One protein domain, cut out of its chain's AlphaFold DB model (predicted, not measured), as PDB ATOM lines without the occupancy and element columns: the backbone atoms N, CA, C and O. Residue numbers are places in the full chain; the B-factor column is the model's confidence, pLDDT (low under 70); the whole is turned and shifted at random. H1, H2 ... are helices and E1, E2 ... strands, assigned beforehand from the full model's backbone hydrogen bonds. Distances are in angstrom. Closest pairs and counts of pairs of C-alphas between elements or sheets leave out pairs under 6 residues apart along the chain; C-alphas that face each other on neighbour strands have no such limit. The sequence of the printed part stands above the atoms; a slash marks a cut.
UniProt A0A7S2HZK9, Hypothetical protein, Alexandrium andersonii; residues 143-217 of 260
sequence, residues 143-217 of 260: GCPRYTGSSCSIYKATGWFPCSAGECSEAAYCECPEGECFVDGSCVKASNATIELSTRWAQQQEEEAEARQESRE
ATOM      1  N   GLY A 143     145.444 114.515 161.736       93.81
ATOM      2  CA  GLY A 143     144.304 113.881 161.080       93.81
ATOM      3  C   GLY A 143     144.736 112.949 159.948       93.81
ATOM      4  O   GLY A 143     145.923 112.783 159.677       93.81
ATOM      5  N   CYS A 144     143.752 112.383 159.259       95.44
ATOM      6  CA  CYS A 144     143.926 111.528 158.089       95.44
ATOM      7  C   CYS A 144     142.867 111.864 157.020       95.44
ATOM      8  O   CYS A 144     141.817 112.416 157.371       95.44
ATOM      9  N   PRO A 145     143.121 111.552 155.738       95.44
ATOM     10  CA  PRO A 145     142.120 111.676 154.686       95.44
ATOM     11  C   PRO A 145     140.947 110.718 154.927       95.44
ATOM     12  O   PRO A 145     141.114 109.597 155.419       95.44
ATOM     13  N   ARG A 146     139.752 111.171 154.557       96.12
ATOM     14  CA  ARG A 146     138.497 110.412 154.604       96.12
ATOM     15  C   ARG A 146     137.978 110.104 153.211       96.12
ATOM     16  O   ARG A 146     137.201 109.167 153.053       96.12
ATOM     17  N   TYR A 147     138.375 110.878 152.207       95.81
ATOM     18  CA  TYR A 147     137.956 110.663 150.836       95.81
ATOM     19  C   TYR A 147     138.502 109.342 150.292       95.81
ATOM     20  O   TYR A 147     139.702 109.076 150.318       95.81
ATOM     21  N   THR A 148     137.598 108.525 149.758       94.88
ATOM     22  CA  THR A 148     137.908 107.159 149.302       94.88
ATOM     23  C   THR A 148     138.298 107.077 147.823       94.88
ATOM     24  O   THR A 148     138.633 106.006 147.326       94.88
ATOM     25  N   GLY A 149     138.269 108.203 147.098       92.25
ATOM     26  CA  GLY A 149     138.675 108.271 145.690       92.25
ATOM     27  C   GLY A 149     137.540 108.181 144.663       92.25
ATOM     28  O   GLY A 149     137.810 108.276 143.467       92.25
ATOM     29  N   SER A 150     136.274 108.040 145.079       93.00
ATOM     30  CA  SER A 150     135.130 107.906 144.159       93.00
ATOM     31  C   SER A 150     134.003 108.912 144.412       93.00
ATOM     32  O   SER A 150     133.764 109.352 145.537       93.00
ATOM     33  N   SER A 151     133.286 109.290 143.348       94.75
ATOM     34  CA  SER A 151     132.002 109.988 143.471       94.75
ATOM     35  C   SER A 151     130.859 108.982 143.600       94.75
ATOM     36  O   SER A 151     130.913 107.884 143.052       94.75
ATOM     37  N   CYS A 152     129.802 109.373 144.302       96.44
ATOM     38  CA  CYS A 152     128.575 108.593 144.459       96.44
ATOM     39  C   CYS A 152     127.359 109.333 143.891       96.44
ATOM     40  O   CYS A 152     126.228 109.095 144.302       96.44
ATOM     41  N   SER A 153     127.563 110.237 142.929       95.81
ATOM     42  CA  SER A 153     126.475 111.022 142.327       95.81
ATOM     43  C   SER A 153     125.414 110.142 141.663       95.81
ATOM     44  O   SER A 153     124.225 110.424 141.789       95.81
ATOM     45  N   ILE A 154     125.826 109.047 141.016       94.00
ATOM     46  CA  ILE A 154     124.903 108.073 140.411       94.00
ATOM     47  C   ILE A 154     124.117 107.334 141.496       94.00
ATOM     48  O   ILE A 154     122.896 107.225 141.391       94.00
ATOM     49  N   TYR A 155     124.792 106.896 142.560       94.62
ATOM     50  CA  TYR A 155     124.150 106.255 143.704       94.62
ATOM     51  C   TYR A 155     123.129 107.173 144.371       94.62
ATOM     52  O   TYR A 155     121.997 106.762 144.597       94.62
ATOM     53  N   LYS A 156     123.470 108.446 144.591       94.56
ATOM     54  CA  LYS A 156     122.541 109.425 145.166       94.56
ATOM     55  C   LYS A 156     121.302 109.641 144.286       94.56
ATOM     56  O   LYS A 156     120.217 109.861 144.811       94.56
ATOM     57  N   ALA A 157     121.451 109.566 142.962       95.62
ATOM     58  CA  ALA A 157     120.350 109.765 142.020       95.62
ATOM     59  C   ALA A 157     119.480 108.513 141.790       95.62
ATOM     60  O   ALA A 157     118.290 108.642 141.517       95.62
ATOM     61  N   THR A 158     120.064 107.313 141.851       96.00
ATOM     62  CA  THR A 158     119.420 106.071 141.369       96.00
ATOM     63  C   THR A 158     119.391 104.933 142.389       96.00
ATOM     64  O   THR A 158     118.689 103.946 142.186       96.00
ATOM     65  N   GLY A 159     120.169 105.030 143.467       94.88
ATOM     66  CA  GLY A 159     120.438 103.937 144.403       94.88
ATOM     67  C   GLY A 159     121.391 102.865 143.861       94.88
ATOM     68  O   GLY A 159     121.630 101.869 144.540       94.88
ATOM     69  N   TRP A 160     121.932 103.022 142.647       92.62
ATOM     70  CA  TRP A 160     122.804 102.030 142.010       92.62
ATOM     71  C   TRP A 160     124.284 102.390 142.171       92.62
ATOM     72  O   TRP A 160     124.645 103.563 142.157       92.62
ATOM     73  N   PHE A 161     125.141 101.367 142.281       93.38
ATOM     74  CA  PHE A 161     126.594 101.487 142.500       93.38
ATOM     75  C   PHE A 161     126.965 102.215 143.804       93.38
ATOM     76  O   PHE A 161     127.486 103.331 143.758       93.38
ATOM     77  N   PRO A 162     126.698 101.604 144.974       95.62
ATOM     78  CA  PRO A 162     127.096 102.182 146.253       95.62
ATOM     79  C   PRO A 162     128.617 102.362 146.342       95.62
ATOM     80  O   PRO A 162     129.384 101.746 145.597       95.62
ATOM     81  N   CYS A 163     129.044 103.198 147.286       96.50
ATOM     82  CA  CYS A 163     130.455 103.362 147.612       96.50
ATOM     83  C   CYS A 163     131.093 102.010 147.959       96.50
ATOM     84  O   CYS A 163     130.537 101.246 148.746       96.50
ATOM     85  N   SER A 164     132.269 101.726 147.393       95.38
ATOM     86  CA  SER A 164     133.040 100.525 147.741       95.38
ATOM     87  C   SER A 164     133.586 100.584 149.169       95.38
ATOM     88  O   SER A 164     133.785  99.545 149.789       95.38
ATOM     89  N   ALA A 165     133.806 101.796 149.683       95.81
ATOM     90  CA  ALA A 165     134.171 102.079 151.061       95.81
ATOM     91  C   ALA A 165     133.533 103.396 151.521       95.81
ATOM     92  O   ALA A 165     133.396 104.334 150.732       95.81
ATOM     93  N   GLY A 166     133.180 103.464 152.804       96.19
ATOM     94  CA  GLY A 166     132.598 104.653 153.422       96.19
ATOM     95  C   GLY A 166     131.142 104.907 153.031       96.19
ATOM     96  O   GLY A 166     130.420 104.014 152.585       96.19
ATOM     97  N   GLU A 167     130.716 106.150 153.221       97.25
ATOM     98  CA  GLU A 167     129.346 106.607 153.025       97.25
ATOM     99  C   GLU A 167     129.285 107.691 151.947       97.25
ATOM    100  O   GLU A 167     130.230 108.456 151.735       97.25
ATOM    101  N   CYS A 168     128.157 107.759 151.242       97.25
ATOM    102  CA  CYS A 168     127.939 108.791 150.239       97.25
ATOM    103  C   CYS A 168     127.607 110.122 150.921       97.25
ATOM    104  O   CYS A 168     126.529 110.272 151.495       97.25
ATOM    105  N   SER A 169     128.521 111.088 150.847       96.50
ATOM    106  CA  SER A 169     128.345 112.414 151.432       96.50
ATOM    107  C   SER A 169     127.279 113.232 150.699       96.50
ATOM    108  O   SER A 169     126.908 112.952 149.555       96.50
ATOM    109  N   GLU A 170     126.810 114.309 151.331       94.44
ATOM    110  CA  GLU A 170     125.838 115.214 150.707       94.44
ATOM    111  C   GLU A 170     126.356 115.832 149.402       94.44
ATOM    112  O   GLU A 170     125.593 115.998 148.448       94.44
ATOM    113  N   ALA A 171     127.666 116.064 149.315       94.50
ATOM    114  CA  ALA A 171     128.343 116.540 148.112       94.50
ATOM    115  C   ALA A 171     128.535 115.450 147.035       94.50
ATOM    116  O   ALA A 171     129.154 115.697 146.001       94.50
ATOM    117  N   ALA A 172     127.981 114.256 147.258       96.62
ATOM    118  CA  ALA A 172     128.046 113.100 146.377       96.62
ATOM    119  C   ALA A 172     129.467 112.545 146.165       96.62
ATOM    120  O   ALA A 172     129.826 112.134 145.055       96.62
ATOM    121  N   TYR A 173     130.250 112.468 147.245       96.88
ATOM    122  CA  TYR A 173     131.539 111.773 147.289       96.88
ATOM    123  C   TYR A 173     131.528 110.666 148.337       96.88
ATOM    124  O   TYR A 173     130.887 110.795 149.373       96.88
ATOM    125  N   CYS A 174     132.237 109.577 148.066       97.38
ATOM    126  CA  CYS A 174     132.399 108.499 149.031       97.38
ATOM    127  C   CYS A 174     133.467 108.896 150.058       97.38
ATOM    128  O   CYS A 174     134.643 109.046 149.709       97.38
ATOM    129  N   GLU A 175     133.060 109.077 151.310       97.44
ATOM    130  CA  GLU A 175     133.915 109.512 152.416       97.44
ATOM    131  C   GLU A 175     133.758 108.548 153.596       97.44
ATOM    132  O   GLU A 175     132.655 108.100 153.909       97.44
ATOM    133  N   CYS A 176     134.851 108.229 154.283       97.50
ATOM    134  CA  CYS A 176     134.771 107.501 155.543       97.50
ATOM    135  C   CYS A 176     133.996 108.315 156.595       97.50
ATOM    136  O   CYS A 176     134.044 109.551 156.552       97.50
ATOM    137  N   PRO A 177     133.309 107.666 157.551       96.81
ATOM    138  CA  PRO A 177     132.643 108.336 158.666       96.81
ATOM    139  C   PRO A 177     133.576 109.222 159.501       96.81
ATOM    140  O   PRO A 177     134.804 109.175 159.397       96.81
ATOM    141  N   GLU A 178     132.991 110.084 160.334       94.69
ATOM    142  CA  GLU A 178     133.781 110.938 161.218       94.69
ATOM    143  C   GLU A 178     134.533 110.101 162.257       94.69
ATOM    144  O   GLU A 178     133.983 109.180 162.855       94.69
ATOM    145  N   GLY A 179     135.813 110.420 162.465       94.75
ATOM    146  CA  GLY A 179     136.686 109.632 163.333       94.75
ATOM    147  C   GLY A 179     137.254 108.370 162.678       94.75
ATOM    148  O   GLY A 179     137.879 107.573 163.376       94.75
ATOM    149  N   GLU A 180     137.089 108.193 161.365       97.00
ATOM    150  CA  GLU A 180     137.732 107.136 160.582       97.00
ATOM    151  C   GLU A 180     138.672 107.712 159.515       97.00
ATOM    152  O   GLU A 180     138.530 108.854 159.084       97.00
ATOM    153  N   CYS A 181     139.653 106.912 159.109       96.00
ATOM    154  CA  CYS A 181     140.627 107.199 158.066       96.00
ATOM    155  C   CYS A 181     140.399 106.265 156.886       96.00
ATOM    156  O   CYS A 181     140.114 105.083 157.086       96.00
ATOM    157  N   PHE A 182     140.616 106.760 155.673       94.94
ATOM    158  CA  PHE A 182     140.732 105.893 154.511       94.94
ATOM    159  C   PHE A 182     142.154 105.331 154.422       94.94
ATOM    160  O   PHE A 182     143.137 106.080 154.372       94.94
ATOM    161  N   VAL A 183     142.268 104.005 154.441       92.31
ATOM    162  CA  VAL A 183     143.536 103.278 154.347       92.31
ATOM    163  C   VAL A 183     143.314 102.027 153.511       92.31
ATOM    164  O   VAL A 183     142.448 101.219 153.835       92.31
ATOM    165  N   ASP A 184     144.103 101.875 152.447       89.44
ATOM    166  CA  ASP A 184     144.147 100.664 151.614       89.44
ATOM    167  C   ASP A 184     142.756 100.147 151.190       89.44
ATOM    168  O   ASP A 184     142.381  98.994 151.390       89.44
ATOM    169  N   GLY A 185     141.927 101.053 150.664       91.50
ATOM    170  CA  GLY A 185     140.599 100.698 150.166       91.50
ATOM    171  C   GLY A 185     139.520 100.524 151.237       91.50
ATOM    172  O   GLY A 185     138.394 100.197 150.876       91.50
ATOM    173  N   SER A 186     139.811 100.756 152.521       95.75
ATOM    174  CA  SER A 186     138.857 100.572 153.626       95.75
ATOM    175  C   SER A 186     138.808 101.766 154.582       95.75
ATOM    176  O   SER A 186     139.767 102.530 154.705       95.75
ATOM    177  N   CYS A 187     137.685 101.909 155.289       97.00
ATOM    178  CA  CYS A 187     137.545 102.867 156.383       97.00
ATOM    179  C   CYS A 187     137.909 102.203 157.709       97.00
ATOM    180  O   CYS A 187     137.424 101.120 158.038       97.00
ATOM    181  N   VAL A 188     138.819 102.833 158.442       96.81
ATOM    182  CA  VAL A 188     139.395 102.298 159.673       96.81
ATOM    183  C   VAL A 188     139.394 103.367 160.753       96.81
ATOM    184  O   VAL A 188     139.717 104.523 160.495       96.81
ATOM    185  N   LYS A 189     139.064 102.989 161.990       97.50
ATOM    186  CA  LYS A 189     139.006 103.937 163.110       97.50
ATOM    187  C   LYS A 189     140.323 104.702 163.267       97.50
ATOM    188  O   LYS A 189     141.411 104.113 163.269       97.50
ATOM    189  N   ALA A 190     140.213 106.017 163.431       96.06
ATOM    190  CA  ALA A 190     141.354 106.889 163.619       96.06
ATOM    191  C   ALA A 190     142.082 106.521 164.918       96.06
ATOM    192  O   ALA A 190     141.518 106.487 166.013       96.06
ATOM    193  N   SER A 191     143.365 106.232 164.767       96.25
ATOM    194  CA  SER A 191     144.329 106.018 165.837       96.25
ATOM    195  C   SER A 191     145.664 106.582 165.368       96.25
ATOM    196  O   SER A 191     145.853 106.764 164.165       96.25
ATOM    197  N   ASN A 192     146.613 106.825 166.274       95.88
ATOM    198  CA  ASN A 192     147.935 107.323 165.875       95.88
ATOM    199  C   ASN A 192     148.604 106.407 164.834       95.88
ATOM    200  O   ASN A 192     149.157 106.901 163.856       95.88
ATOM    201  N   ALA A 193     148.477 105.084 164.996       94.31
ATOM    202  CA  ALA A 193     149.005 104.110 164.043       94.31
ATOM    203  C   ALA A 193     148.294 104.189 162.682       94.31
ATOM    204  O   ALA A 193     148.940 104.170 161.636       94.31
ATOM    205  N   THR A 194     146.965 104.327 162.689       93.31
ATOM    206  CA  THR A 194     146.160 104.446 161.465       93.31
ATOM    207  C   THR A 194     146.457 105.744 160.713       93.31
ATOM    208  O   THR A 194     146.579 105.738 159.493       93.31
ATOM    209  N   ILE A 195     146.595 106.857 161.435       93.62
ATOM    210  CA  ILE A 195     146.916 108.172 160.870       93.62
ATOM    211  C   ILE A 195     148.296 108.142 160.216       93.62
ATOM    212  O   ILE A 195     148.459 108.616 159.092       93.62
ATOM    213  N   GLU A 196     149.283 107.547 160.887       92.69
ATOM    214  CA  GLU A 196     150.628 107.390 160.340       92.69
ATOM    215  C   GLU A 196     150.628 106.516 159.079       92.69
ATOM    216  O   GLU A 196     151.259 106.866 158.080       92.69
ATOM    217  N   LEU A 197     149.886 105.405 159.097       91.94
ATOM    218  CA  LEU A 197     149.747 104.514 157.946       91.94
ATOM    219  C   LEU A 197     149.059 105.214 156.764       91.94
ATOM    220  O   LEU A 197     149.551 105.139 155.641       91.94
ATOM    221  N   SER A 198     147.972 105.945 157.023       88.81
ATOM    222  CA  SER A 198     147.247 106.729 156.017       88.81
ATOM    223  C   SER A 198     148.132 107.822 155.408       88.81
ATOM    224  O   SER A 198     148.164 107.992 154.191       88.81
ATOM    225  N   THR A 199     148.929 108.504 156.238       87.75
ATOM    226  CA  THR A 199     149.882 109.529 155.787       87.75
ATOM    227  C   THR A 199     150.943 108.932 154.864       87.75
ATOM    228  O   THR A 199     151.190 109.470 153.789       87.75
ATOM    229  N   ARG A 200     151.542 107.797 155.251       89.06
ATOM    230  CA  ARG A 200     152.544 107.105 154.425       89.06
ATOM    231  C   ARG A 200     151.968 106.635 153.095       89.06
ATOM    232  O   ARG A 200     152.598 106.819 152.061       89.06
ATOM    233  N   TRP A 201     150.767 106.065 153.115       89.00
ATOM    234  CA  TRP A 201     150.083 105.639 151.898       89.00
ATOM    235  C   TRP A 201     149.791 106.823 150.961       89.00
ATOM    236  O   TRP A 201     150.054 106.736 149.763       89.00
ATOM    237  N   ALA A 202     149.325 107.955 151.499       85.06
ATOM    238  CA  ALA A 202     149.096 109.165 150.711       85.06
ATOM    239  C   ALA A 202     150.392 109.700 150.076       85.06
ATOM    240  O   ALA A 202     150.390 110.058 148.901       85.06
ATOM    241  N   GLN A 203     151.505 109.700 150.818       86.19
ATOM    242  CA  GLN A 203     152.819 110.094 150.295       86.19
ATOM    243  C   GLN A 203     153.278 109.185 149.151       86.19
ATOM    244  O   GLN A 203     153.699 109.683 148.114       86.19
ATOM    245  N   GLN A 204     153.118 107.868 149.291       89.38
ATOM    246  CA  GLN A 204     153.455 106.917 148.227       89.38
ATOM    247  C   GLN A 204     152.637 107.155 146.953       89.38
ATOM    248  O   GLN A 204     153.183 107.118 145.854       89.38
ATOM    249  N   GLN A 205     151.339 107.438 147.080       86.69
ATOM    250  CA  GLN A 205     150.503 107.763 145.920       86.69
ATOM    251  C   GLN A 205     150.956 109.050 145.222       86.69
ATOM    252  O   GLN A 205     150.906 109.134 143.995       86.69
ATOM    253  N   GLU A 206     151.413 110.046 145.982       85.12
ATOM    254  CA  GLU A 206     151.970 111.278 145.421       85.12
ATOM    255  C   GLU A 206     153.288 111.018 144.681       85.12
ATOM    256  O   GLU A 206     153.424 111.448 143.538       85.12
ATOM    257  N   GLU A 207     154.203 110.246 145.270       88.44
ATOM    258  CA  GLU A 207     155.463 109.840 144.630       88.44
ATOM    259  C   GLU A 207     155.215 109.050 143.333       88.44
ATOM    260  O   GLU A 207     155.825 109.315 142.294       88.44
ATOM    261  N   GLU A 208     154.264 108.110 143.344       89.56
ATOM    262  CA  GLU A 208     153.868 107.370 142.146       89.56
ATOM    263  C   GLU A 208     153.246 108.275 141.076       89.56
ATOM    264  O   GLU A 208     153.478 108.077 139.879       89.56
ATOM    265  N   ALA A 209     152.427 109.251 141.474       85.44
ATOM    266  CA  ALA A 209     151.814 110.197 140.549       85.44
ATOM    267  C   ALA A 209     152.868 111.096 139.886       85.44
ATOM    268  O   ALA A 209     152.800 111.311 138.672       85.44
ATOM    269  N   GLU A 210     153.856 111.559 140.651       85.44
ATOM    270  CA  GLU A 210     154.991 112.347 140.164       85.44
ATOM    271  C   GLU A 210     155.839 111.527 139.175       85.44
ATOM    272  O   GLU A 210     156.037 111.953 138.034       85.44
ATOM    273  N   ALA A 211     156.195 110.283 139.511       86.31
ATOM    274  CA  ALA A 211     156.913 109.381 138.601       86.31
ATOM    275  C   ALA A 211     156.125 109.083 137.303       86.31
ATOM    276  O   ALA A 211     156.678 108.993 136.196       86.31
ATOM    277  N   ARG A 212     154.793 108.956 137.393       88.94
ATOM    278  CA  ARG A 212     153.923 108.811 136.211       88.94
ATOM    279  C   ARG A 212     153.899 110.076 135.354       88.94
ATOM    280  O   ARG A 212     153.730 109.970 134.140       88.94
ATOM    281  N   GLN A 213     154.039 111.260 135.940       84.81
ATOM    282  CA  GLN A 213     154.111 112.499 135.175       84.81
ATOM    283  C   GLN A 213     155.436 112.603 134.415       84.81
ATOM    284  O   GLN A 213     155.415 112.836 133.205       84.81
ATOM    285  N   GLU A 214     156.560 112.322 135.071       84.25
ATOM    286  CA  GLU A 214     157.883 112.317 134.433       84.25
ATOM    287  C   GLU A 214     157.942 111.332 133.255       84.25
ATOM    288  O   GLU A 214     158.362 111.679 132.147       84.25
ATOM    289  N   SER A 215     157.429 110.111 133.441       83.00
ATOM    290  CA  SER A 215     157.381 109.111 132.365       83.00
ATOM    291  C   SER A 215     156.483 109.526 131.192       83.00
ATOM    292  O   SER A 215     156.795 109.213 130.037       83.00
ATOM    293  N   ARG A 216     155.393 110.266 131.440       82.44
ATOM    294  CA  ARG A 216     154.538 110.827 130.378       82.44
ATOM    295  C   ARG A 216     155.254 111.909 129.579       82.44
ATOM    296  O   ARG A 216     155.108 111.938 128.357       82.44
ATOM    297  N   GLU A 217     156.013 112.781 130.230       80.25
ATOM    298  CA  GLU A 217     156.789 113.828 129.556       80.25
ATOM    299  C   GLU A 217     157.915 113.226 128.709       80.25
ATOM    300  O   GLU A 217     158.032 113.551 127.522       80.25
TER     301      GLU A 217
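AT A GLANCE: This is residues 143 to 217 of the 260 residues of the protein "Hypothetical protein" of Alexandrium andersonii (UniProt A0A7S2HZK9). The model is a V: the long helix H2 is one arm, and the other is a row of small parts, with the hairpin E3 and E4 near the corner, the two strands E1 and E2 beyond it, and the short helix H1 at the far end. E3 packs on H2 near residues 194 to 202, while residues 203 to 217 of H2 stick out. The printed part has 75 residues, with the order E1, H1, E2, E3, E4, H2, two antiparallel two-strand sheets and a mixed class of helices and strands. The whole is loose, with a radius of gyration of the C-alphas of 14.2 A, and flat, spanning 39 by 35 by 16 A.

HOW THE PARTS SIT: Look first at the hairpin of E3, residues 180 to 183, and E4, residues 186 to 189, where N 181 and O 188 are 2.8 A apart, within hydrogen-bond range. Next find H2, residues 192 to 217: its closest C-alpha to E3 is that of Ser 198, 5.3 A from Val 183. On E3's Phe 182, the C-alpha is 6.1 A from that of Thr 148 in E1, residues 147 to 151, their closest pair. E1 is antiparallel to E2, residues 173 to 175, with N 148 and O 174 3.0 A apart, within hydrogen-bond range. Residues 167 to 168 pair antiparallel with residues 174 to 175 of E2. H1, residues 153 to 158, is apart from H2. In H1 and H2 every O i to N i+4 pair is within hydrogen-bond range.

IN THESE COORDINATES: Find C-alpha 147 at (137.956, 110.663, 150.836), where E1 begins. From C-alpha 192 at (147.935, 107.323, 165.875), H2 runs 37.9 A to C-alpha 217 at (156.789, 113.828, 129.556).

THE WHOLE: The two C-alphas farthest apart, of Gly 159 and Glu 217, are 40.5 A apart. The printed part has no cut, the link from H1 to E2 is long, and no printed residue is under 70 in pLDDT.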